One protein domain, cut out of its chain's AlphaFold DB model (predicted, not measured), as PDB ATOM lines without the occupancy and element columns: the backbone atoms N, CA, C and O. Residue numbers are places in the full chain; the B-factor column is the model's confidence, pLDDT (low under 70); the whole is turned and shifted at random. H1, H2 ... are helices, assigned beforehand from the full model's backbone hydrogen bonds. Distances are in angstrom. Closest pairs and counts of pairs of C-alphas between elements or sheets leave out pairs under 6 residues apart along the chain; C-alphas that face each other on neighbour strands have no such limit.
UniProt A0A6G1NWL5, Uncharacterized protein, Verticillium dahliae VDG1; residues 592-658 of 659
ATOM      1  N   ALA A 592     -28.385  -4.766 -15.277       83.81
ATOM      2  CA  ALA A 592     -29.812  -5.092 -15.261       83.81
ATOM      3  C   ALA A 592     -30.247  -5.789 -16.565       83.81
ATOM      4  O   ALA A 592     -30.877  -6.843 -16.520       83.81
ATOM      5  N   LYS A 593     -29.816  -5.276 -17.729       85.00
ATOM      6  CA  LYS A 593     -30.094  -5.924 -19.019       85.00
ATOM      7  C   LYS A 593     -29.444  -7.308 -19.110       85.00
ATOM      8  O   LYS A 593     -30.129  -8.265 -19.434       85.00
ATOM      9  N   ALA A 594     -28.164  -7.442 -18.767       84.94
ATOM     10  CA  ALA A 594     -27.458  -8.725 -18.819       84.94
ATOM     11  C   ALA A 594     -28.027  -9.783 -17.846       84.94
ATOM     12  O   ALA A 594     -27.797 -10.976 -18.039       84.94
ATOM     13  N   PHE A 595     -28.768  -9.370 -16.812       86.81
ATOM     14  CA  PHE A 595     -29.561 -10.256 -15.956       86.81
ATOM     15  C   PHE A 595     -30.873 -10.675 -16.642       86.81
ATOM     16  O   PHE A 595     -31.177 -11.865 -16.698       86.81
ATOM     17  N   MET A 596     -31.603  -9.731 -17.250       84.50
ATOM     18  CA  MET A 596     -32.797 -10.026 -18.062       84.50
ATOM     19  C   MET A 596     -32.478 -10.917 -19.276       84.50
ATOM     20  O   MET A 596     -33.241 -11.821 -19.586       84.50
ATOM     21  N   ASP A 597     -31.323 -10.732 -19.923       85.00
ATOM     22  CA  ASP A 597     -30.863 -11.564 -21.045       85.00
ATOM     23  C   ASP A 597     -30.596 -13.033 -20.610       85.00
ATOM     24  O   ASP A 597     -30.618 -13.935 -21.445       85.00
ATOM     25  N   GLN A 598     -30.384 -13.297 -19.308       80.25
ATOM     26  CA  GLN A 598     -30.265 -14.649 -18.725       80.25
ATOM     27  C   GLN A 598     -31.595 -15.204 -18.178       80.25
ATOM     28  O   GLN A 598     -31.743 -16.419 -18.051       80.25
ATOM     29  N   PHE A 599     -32.578 -14.341 -17.905       77.38
ATOM     30  CA  PHE A 599     -33.959 -14.699 -17.565       77.38
ATOM     31  C   PHE A 599     -34.942 -14.037 -18.553       77.38
ATOM     32  O   PHE A 599     -35.706 -13.151 -18.165       77.38
ATOM     33  N   PRO A 600     -34.964 -14.456 -19.835       64.38
ATOM     34  CA  PRO A 600     -35.673 -13.740 -20.904       64.38
ATOM     35  C   PRO A 600     -37.207 -13.726 -20.777       64.38
ATOM     36  O   PRO A 600     -37.877 -13.062 -21.564       64.38
ATOM     37  N   ALA A 601     -37.773 -14.450 -19.806       76.38
ATOM     38  CA  ALA A 601     -39.187 -14.413 -19.452       76.38
ATOM     39  C   ALA A 601     -39.358 -14.498 -17.925       76.38
ATOM     40  O   ALA A 601     -38.763 -15.354 -17.260       76.38
ATOM     41  N   LYS A 602     -40.207 -13.625 -17.373       81.31
ATOM     42  CA  LYS A 602     -40.487 -13.485 -15.932       81.31
ATOM     43  C   LYS A 602     -41.047 -14.772 -15.317       81.31
ATOM     44  O   LYS A 602     -40.750 -15.124 -14.178       81.31
ATOM     45  N   GLU A 603     -41.804 -15.515 -16.111       81.31
ATOM     46  CA  GLU A 603     -42.457 -16.772 -15.766       81.31
ATOM     47  C   GLU A 603     -41.435 -17.884 -15.480       81.31
ATOM     48  O   GLU A 603     -41.704 -18.775 -14.674       81.31
ATOM     49  N   ILE A 604     -40.251 -17.830 -16.105       80.12
ATOM     50  CA  ILE A 604     -39.146 -18.772 -15.856       80.12
ATOM     51  C   ILE A 604     -38.526 -18.483 -14.484       80.12
ATOM     52  O   ILE A 604     -38.311 -19.403 -13.696       80.12
ATOM     53  N   TYR A 605     -38.305 -17.204 -14.168       83.31
ATOM     54  CA  TYR A 605     -37.781 -16.767 -12.873       83.31
ATOM     55  C   TYR A 605     -38.722 -17.129 -11.714       83.31
ATOM     56  O   TYR A 605     -38.284 -17.672 -10.699       83.31
ATOM     57  N   GLN A 606     -40.030 -16.905 -11.876       86.06
ATOM     58  CA  GLN A 606     -41.016 -17.265 -10.852       86.06
ATOM     59  C   GLN A 606     -41.165 -18.785 -10.682       86.06
ATOM     60  O   GLN A 606     -41.288 -19.261  -9.553       86.06
ATOM     61  N   GLN A 607     -41.069 -19.574 -11.760       81.88
ATOM     62  CA  GLN A 607     -40.998 -21.038 -11.654       81.88
ATOM     63  C   GLN A 607     -39.736 -21.509 -10.920       81.88
ATOM     64  O   GLN A 607     -39.820 -22.418 -10.093       81.88
ATOM     65  N   PHE A 608     -38.584 -20.881 -11.171       85.69
ATOM     66  CA  PHE A 608     -37.351 -21.138 -10.424       85.69
ATOM     67  C   PHE A 608     -37.519 -20.820  -8.925       85.69
ATOM     68  O   PHE A 608     -37.244 -21.684  -8.090       85.69
ATOM     69  N   LEU A 609     -38.047 -19.643  -8.562       85.69
ATOM     70  CA  LEU A 609     -38.294 -19.287  -7.157       85.69
ATOM     71  C   LEU A 609     -39.280 -20.243  -6.475       85.69
ATOM     72  O   LEU A 609     -39.062 -20.629  -5.326       85.69
ATOM     73  N   ALA A 610     -40.330 -20.681  -7.177       83.56
ATOM     74  CA  ALA A 610     -41.271 -21.671  -6.660       83.56
ATOM     75  C   ALA A 610     -40.592 -23.024  -6.364       83.56
ATOM     76  O   ALA A 610     -40.874 -23.630  -5.330       83.56
ATOM     77  N   ARG A 611     -39.652 -23.471  -7.212       80.19
ATOM     78  CA  ARG A 611     -38.841 -24.682  -6.970       80.19
ATOM     79  C   ARG A 611     -37.839 -24.494  -5.829       80.19
ATOM     80  O   ARG A 611     -37.732 -25.379  -4.981       80.19
ATOM     81  N   LYS A 612     -37.156 -23.341  -5.750       79.81
ATOM     82  CA  LYS A 612     -36.248 -23.011  -4.631       79.81
ATOM     83  C   LYS A 612     -37.005 -23.049  -3.296       79.81
ATOM     84  O   LYS A 612     -36.547 -23.682  -2.349       79.81
ATOM     85  N   ARG A 613     -38.219 -22.485  -3.253       82.94
ATOM     86  CA  ARG A 613     -39.129 -22.503  -2.089       82.94
ATOM     87  C   ARG A 613     -39.627 -23.907  -1.704       82.94
ATOM     88  O   ARG A 613     -40.035 -24.107  -0.566       82.94
ATOM     89  N   GLN A 614     -39.563 -24.881  -2.615       77.25
ATOM     90  CA  GLN A 614     -39.834 -26.303  -2.354       77.25
ATOM     91  C   GLN A 614     -38.566 -27.109  -1.992       77.25
ATOM     92  O   GLN A 614     -38.615 -28.335  -1.926       77.25
ATOM     93  N   GLY A 615     -37.426 -26.448  -1.751       68.81
ATOM     94  CA  GLY A 615     -36.177 -27.099  -1.334       68.81
ATOM     95  C   GLY A 615     -35.390 -27.770  -2.466       68.81
ATOM     96  O   GLY A 615     -34.504 -28.585  -2.199       68.81
ATOM     97  N   PHE A 616     -35.686 -27.456  -3.732       63.31
ATOM     98  CA  PHE A 616     -34.956 -28.020  -4.869       63.31
ATOM     99  C   PHE A 616     -33.502 -27.505  -4.890       63.31
ATOM    100  O   PHE A 616     -33.262 -26.300  -4.958       63.31
ATOM    101  N   ARG A 617     -32.523 -28.417  -4.781       55.84
ATOM    102  CA  ARG A 617     -31.115 -28.067  -4.504       55.84
ATOM    103  C   ARG A 617     -30.413 -27.367  -5.682       55.84
ATOM    104  O   ARG A 617     -30.465 -27.800  -6.830       55.84
ATOM    105  N   GLU A 618     -29.638 -26.350  -5.318       55.00
ATOM    106  CA  GLU A 618     -28.932 -25.338  -6.130       55.00
ATOM    107  C   GLU A 618     -28.147 -25.838  -7.357       55.00
ATOM    108  O   GLU A 618     -27.951 -25.100  -8.316       55.00
ATOM    109  N   ARG A 619     -27.676 -27.091  -7.355       49.72
ATOM    110  CA  ARG A 619     -26.823 -27.644  -8.424       49.72
ATOM    111  C   ARG A 619     -27.577 -28.263  -9.610       49.72
ATOM    112  O   ARG A 619     -26.924 -28.837 -10.475       49.72
ATOM    113  N   VAL A 620     -28.912 -28.192  -9.641       53.88
ATOM    114  CA  VAL A 620     -29.739 -28.908 -10.640       53.88
ATOM    115  C   VAL A 620     -30.637 -27.990 -11.485       53.88
ATOM    116  O   VAL A 620     -31.015 -28.380 -12.585       53.88
ATOM    117  N   ASP A 621     -30.961 -26.776 -11.027       62.56
ATOM    118  CA  ASP A 621     -31.769 -25.821 -11.803       62.56
ATOM    119  C   ASP A 621     -30.878 -24.741 -12.441       62.56
ATOM    120  O   ASP A 621     -30.137 -24.042 -11.748       62.56
ATOM    121  N   GLU A 622     -30.947 -24.590 -13.766       65.81
ATOM    122  CA  GLU A 622     -30.153 -23.601 -14.511       65.81
ATOM    123  C   GLU A 622     -30.474 -22.150 -14.111       65.81
ATOM    124  O   GLU A 622     -29.601 -21.292 -14.229       65.81
ATOM    125  N   GLY A 623     -31.659 -21.875 -13.546       74.19
ATOM    126  CA  GLY A 623     -31.998 -20.558 -12.995       74.19
ATOM    127  C   GLY A 623     -31.173 -20.158 -11.762       74.19
ATOM    128  O   GLY A 623     -31.065 -18.971 -11.453       74.19
ATOM    129  N   TYR A 624     -30.530 -21.106 -11.071       81.81
ATOM    130  CA  TYR A 624     -29.777 -20.798  -9.851       81.81
ATOM    131  C   TYR A 624     -28.570 -19.881 -10.110       81.81
ATOM    132  O   TYR A 624     -28.356 -18.918  -9.372       81.81
ATOM    133  N   LYS A 625     -27.810 -20.130 -11.188       81.31
ATOM    134  CA  LYS A 625     -26.598 -19.362 -11.536       81.31
ATOM    135  C   LYS A 625     -26.900 -17.866 -11.774       81.31
ATOM    136  O   LYS A 625     -26.268 -17.046 -11.106       81.31
ATOM    137  N   PRO A 626     -27.851 -17.473 -12.652       85.12
ATOM    138  CA  PRO A 626     -28.187 -16.064 -12.849       85.12
ATOM    139  C   PRO A 626     -28.871 -15.427 -11.634       85.12
ATOM    140  O   PRO A 626     -28.586 -14.266 -11.350       85.12
ATOM    141  N   TYR A 627     -29.708 -16.154 -10.874       86.00
ATOM    142  CA  TYR A 627     -30.311 -15.620  -9.640       86.00
ATOM    143  C   TYR A 627     -29.232 -15.201  -8.640       86.00
ATOM    144  O   TYR A 627     -29.185 -14.048  -8.209       86.00
ATOM    145  N   ARG A 628     -28.316 -16.128  -8.341       86.69
ATOM    146  CA  ARG A 628     -27.173 -15.897  -7.461       86.69
ATOM    147  C   ARG A 628     -26.312 -14.735  -7.944       86.69
ATOM    148  O   ARG A 628     -25.920 -13.905  -7.135       86.69
ATOM    149  N   TRP A 629     -26.048 -14.639  -9.247       87.31
ATOM    150  CA  TRP A 629     -25.288 -13.526  -9.818       87.31
ATOM    151  C   TRP A 629     -25.975 -12.163  -9.605       87.31
ATOM    152  O   TRP A 629     -25.298 -11.176  -9.321       87.31
ATOM    153  N   GLY A 630     -27.312 -12.109  -9.652       85.56
ATOM    154  CA  GLY A 630     -28.091 -10.931  -9.246       85.56
ATOM    155  C   GLY A 630     -27.922 -10.588  -7.760       85.56
ATOM    156  O   GLY A 630     -27.646  -9.434  -7.426       85.56
ATOM    157  N   CYS A 631     -27.999 -11.586  -6.872       87.75
ATOM    158  CA  CYS A 631     -27.761 -11.405  -5.434       87.75
ATOM    159  C   CYS A 631     -26.325 -10.948  -5.113       87.75
ATOM    160  O   CYS A 631     -26.138 -10.040  -4.305       87.75
ATOM    161  N   GLU A 632     -25.317 -11.536  -5.766       85.75
ATOM    162  CA  GLU A 632     -23.900 -11.181  -5.611       85.75
ATOM    163  C   GLU A 632     -23.602  -9.759  -6.115       85.75
ATOM    164  O   GLU A 632     -22.804  -9.057  -5.497       85.75
ATOM    165  N   LEU A 633     -24.259  -9.303  -7.192       84.44
ATOM    166  CA  LEU A 633     -24.176  -7.909  -7.643       84.44
ATOM    167  C   LEU A 633     -24.776  -6.949  -6.609       84.44
ATOM    168  O   LEU A 633     -24.137  -5.966  -6.253       84.44
ATOM    169  N   LEU A 634     -25.983  -7.233  -6.114       83.94
ATOM    170  CA  LEU A 634     -26.689  -6.369  -5.162       83.94
ATOM    171  C   LEU A 634     -26.168  -6.452  -3.716       83.94
ATOM    172  O   LEU A 634     -26.583  -5.642  -2.889       83.94
ATOM    173  N   ASN A 635     -25.273  -7.399  -3.411       84.69
ATOM    174  CA  ASN A 635     -24.767  -7.695  -2.066       84.69
ATOM    175  C   ASN A 635     -25.909  -7.958  -1.053       84.69
ATOM    176  O   ASN A 635     -25.957  -7.382   0.035       84.69
ATOM    177  N   ILE A 636     -26.839  -8.832  -1.445       81.69
ATOM    178  CA  ILE A 636     -28.020  -9.263  -0.674       81.69
ATOM    179  C   ILE A 636     -27.968 -10.767  -0.385       81.69
ATOM    180  O   ILE A 636     -27.226 -11.499  -1.046       81.69
ATOM    181  N   SER A 637     -28.773 -11.253   0.568       82.94
ATOM    182  CA  SER A 637     -28.848 -12.700   0.810       82.94
ATOM    183  C   SER A 637     -29.582 -13.418  -0.324       82.94
ATOM    184  O   SER A 637     -30.619 -12.964  -0.810       82.94
ATOM    185  N   GLU A 638     -29.092 -14.601  -0.698       81.81
ATOM    186  CA  GLU A 638     -29.794 -15.497  -1.618       81.81
ATOM    187  C   GLU A 638     -31.153 -15.983  -1.072       81.81
ATOM    188  O   GLU A 638     -31.990 -16.448  -1.858       81.81
ATOM    189  N   ASP A 639     -31.381 -15.867   0.239       79.00
ATOM    190  CA  ASP A 639     -32.613 -16.263   0.932       79.00
ATOM    191  C   ASP A 639     -33.715 -15.190   0.903       79.00
ATOM    192  O   ASP A 639     -34.864 -15.497   1.218       79.00
ATOM    193  N   GLU A 640     -33.419 -13.954   0.468       79.38
ATOM    194  CA  GLU A 640     -34.431 -12.887   0.326       79.38
ATOM    195  C   GLU A 640     -35.537 -13.238  -0.690       79.38
ATOM    196  O   GLU A 640     -36.607 -12.634  -0.652       79.38
ATOM    197  N   MET A 641     -35.295 -14.203  -1.592       81.44
ATOM    198  CA  MET A 641     -36.235 -14.664  -2.629       81.44
ATOM    199  C   MET A 641     -36.899 -13.512  -3.410       81.44
ATOM    200  O   MET A 641     -38.096 -13.570  -3.699       81.44
ATOM    201  N   LEU A 642     -36.136 -12.461  -3.739       84.75
ATOM    202  CA  LEU A 642     -36.673 -11.265  -4.396       84.75
ATOM    203  C   LEU A 642     -37.385 -11.613  -5.703       84.75
ATOM    204  O   LEU A 642     -36.799 -12.244  -6.584       84.75
ATOM    205  N   GLU A 643     -38.618 -11.134  -5.852       87.88
ATOM    206  CA  GLU A 643     -39.383 -11.235  -7.094       87.88
ATOM    207  C   GLU A 643     -38.679 -10.513  -8.258       87.88
ATOM    208  O   GLU A 643     -37.894  -9.581  -8.062       87.88
ATOM    209  N   TYR A 644     -38.968 -10.963  -9.483       86.50
ATOM    210  CA  TYR A 644     -38.237 -10.573 -10.697       86.50
ATOM    211  C   TYR A 644     -38.151  -9.054 -10.885       86.50
ATOM    212  O   TYR A 644     -37.071  -8.518 -11.130       86.50
ATOM    213  N   ASP A 645     -39.282  -8.365 -10.720       86.44
ATOM    214  CA  ASP A 645     -39.374  -6.918 -10.922       86.44
ATOM    215  C   ASP A 645     -38.471  -6.174  -9.931       86.44
ATOM    216  O   ASP A 645     -37.689  -5.325 -10.336       86.44
ATOM    217  N   THR A 646     -38.502  -6.557  -8.648       88.75
ATOM    218  CA  THR A 646     -37.688  -5.956  -7.579       88.75
ATOM    219  C   THR A 646     -36.194  -6.234  -7.756       88.75
ATOM    220  O   THR A 646     -35.365  -5.385  -7.431       88.75
ATOM    221  N   MET A 647     -35.823  -7.407  -8.282       87.12
ATOM    222  CA  MET A 647     -34.430  -7.725  -8.614       87.12
ATOM    223  C   MET A 647     -33.918  -6.829  -9.757       87.12
ATOM    224  O   MET A 647     -32.856  -6.218  -9.640       87.12
ATOM    225  N   VAL A 648     -34.698  -6.693 -10.836       88.69
ATOM    226  CA  VAL A 648     -34.370  -5.824 -11.981       88.69
ATOM    227  C   VAL A 648     -34.366  -4.344 -11.580       88.69
ATOM    228  O   VAL A 648     -33.458  -3.613 -11.969       88.69
ATOM    229  N   GLU A 649     -35.322  -3.907 -10.758       89.81
ATOM    230  CA  GLU A 649     -35.428  -2.543 -10.229       89.81
ATOM    231  C   GLU A 649     -34.225  -2.177  -9.352       89.81
ATOM    232  O   GLU A 649     -33.583  -1.160  -9.609       89.81
ATOM    233  N   LYS A 650     -33.838  -3.024  -8.384       88.00
ATOM    234  CA  LYS A 650     -32.628  -2.802  -7.569       88.00
ATOM    235  C   LYS A 650     -31.358  -2.744  -8.438       88.00
ATOM    236  O   LYS A 650     -30.499  -1.894  -8.202       88.00
ATOM    237  N   LEU A 651     -31.236  -3.605  -9.458       87.19
ATOM    238  CA  LEU A 651     -30.099  -3.595 -10.396       87.19
ATOM    239  C   LEU A 651     -30.078  -2.332 -11.277       87.19
ATOM    240  O   LEU A 651     -29.003  -1.810 -11.573       87.19
ATOM    241  N   ALA A 652     -31.244  -1.823 -11.682       85.94
ATOM    242  CA  ALA A 652     -31.368  -0.577 -12.433       85.94
ATOM    243  C   ALA A 652     -31.088   0.656 -11.557       85.94
ATOM    244  O   ALA A 652     -30.378   1.558 -11.996       85.94
ATOM    245  N   ALA A 653     -31.556   0.665 -10.305       86.50
ATOM    246  CA  ALA A 653     -31.289   1.726  -9.336       86.50
ATOM    247  C   ALA A 653     -29.782   1.884  -9.073       86.50
ATOM    248  O   ALA A 653     -29.249   2.991  -9.161       86.50
ATOM    249  N   LYS A 654     -29.065   0.770  -8.872       82.06
ATOM    250  CA  LYS A 654     -27.597   0.774  -8.752       82.06
ATOM    251  C   LYS A 654     -26.885   1.235 -10.027       82.06
ATOM    252  O   LYS A 654     -25.835   1.858  -9.936       82.06
ATOM    253  N   GLN A 655     -27.472   1.016 -11.204       78.56
ATOM    254  CA  GLN A 655     -26.967   1.591 -12.453       78.56
ATOM    255  C   GLN A 655     -27.175   3.115 -12.538       78.56
ATOM    256  O   GLN A 655     -26.368   3.786 -13.173       78.56
ATOM    257  N   SER A 656     -28.223   3.673 -11.922       71.12
ATOM    258  CA  SER A 656     -28.438   5.129 -11.851       71.12
ATOM    259  C   SER A 656     -27.655   5.837 -10.740       71.12
ATOM    260  O   SER A 656     -27.504   7.050 -10.809       71.12
ATOM    261  N   GLU A 657     -27.128   5.112  -9.748       70.06
ATOM    262  CA  GLU A 657     -26.205   5.663  -8.736       70.06
ATOM    263  C   GLU A 657     -24.774   5.905  -9.276       70.06
ATOM    264  O   GLU A 657     -23.970   6.539  -8.598       70.06
ATOM    265  N   GLU A 658     -24.441   5.405 -10.475       59.19
ATOM    266  CA  GLU A 658     -23.102   5.480 -11.098       59.19
ATOM    267  C   GLU A 658     -23.019   6.507 -12.262       59.19
ATOM    268  O   GLU A 658     -22.140   6.398 -13.120       59.19
TER     269      GLU A 658
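AT A GLANCE: This is residues 592 to 658 of the 659 residues of an uncharacterized protein of Verticillium dahliae VDG1 (UniProt A0A6G1NWL5). Four helices make an elongated body: H1 and H3 pack on H4, and H2 lies toward one end of the long axis, with the end of H4 at the other. The 67 printed residues hold H1 to H4 in order and no named strand, all helix; the whole is compact, radius of gyration of the C-alphas 11.5 A, spans 36 by 23 by 16 A.

HOW THE PARTS SIT: Start at H1, residues 592 to 596, which touches H4, residues 644 to 656; the closest C-alphas, of Ala 592 and Leu 651, are 5.1 A apart. H2, residues 602 to 613, is close to but not clearly touching H3, residues 624 to 634; the closest C-alphas, of Phe 608 and Tyr 624, are 7.6 A apart, the lines about perpendicular at 84 degrees. H3 touches residues 647 to 651 alone of H4, closest at the C-alphas of Leu 634 and Leu 651, 6.8 A. In H1, H2, H3 and H4 every O i to N i+4 pair is within hydrogen-bond range.

IN THESE COORDINATES: Find C-alpha 592 at (-29.812, -5.092, -15.261), where H1 begins; H4, 18.5 A long, ends at C-alpha 656, (-28.438, 5.129, -11.851).

THE WHOLE: The printed part has no cut; pLDDT is under 70 at residues 600, 615 to 622 and 658.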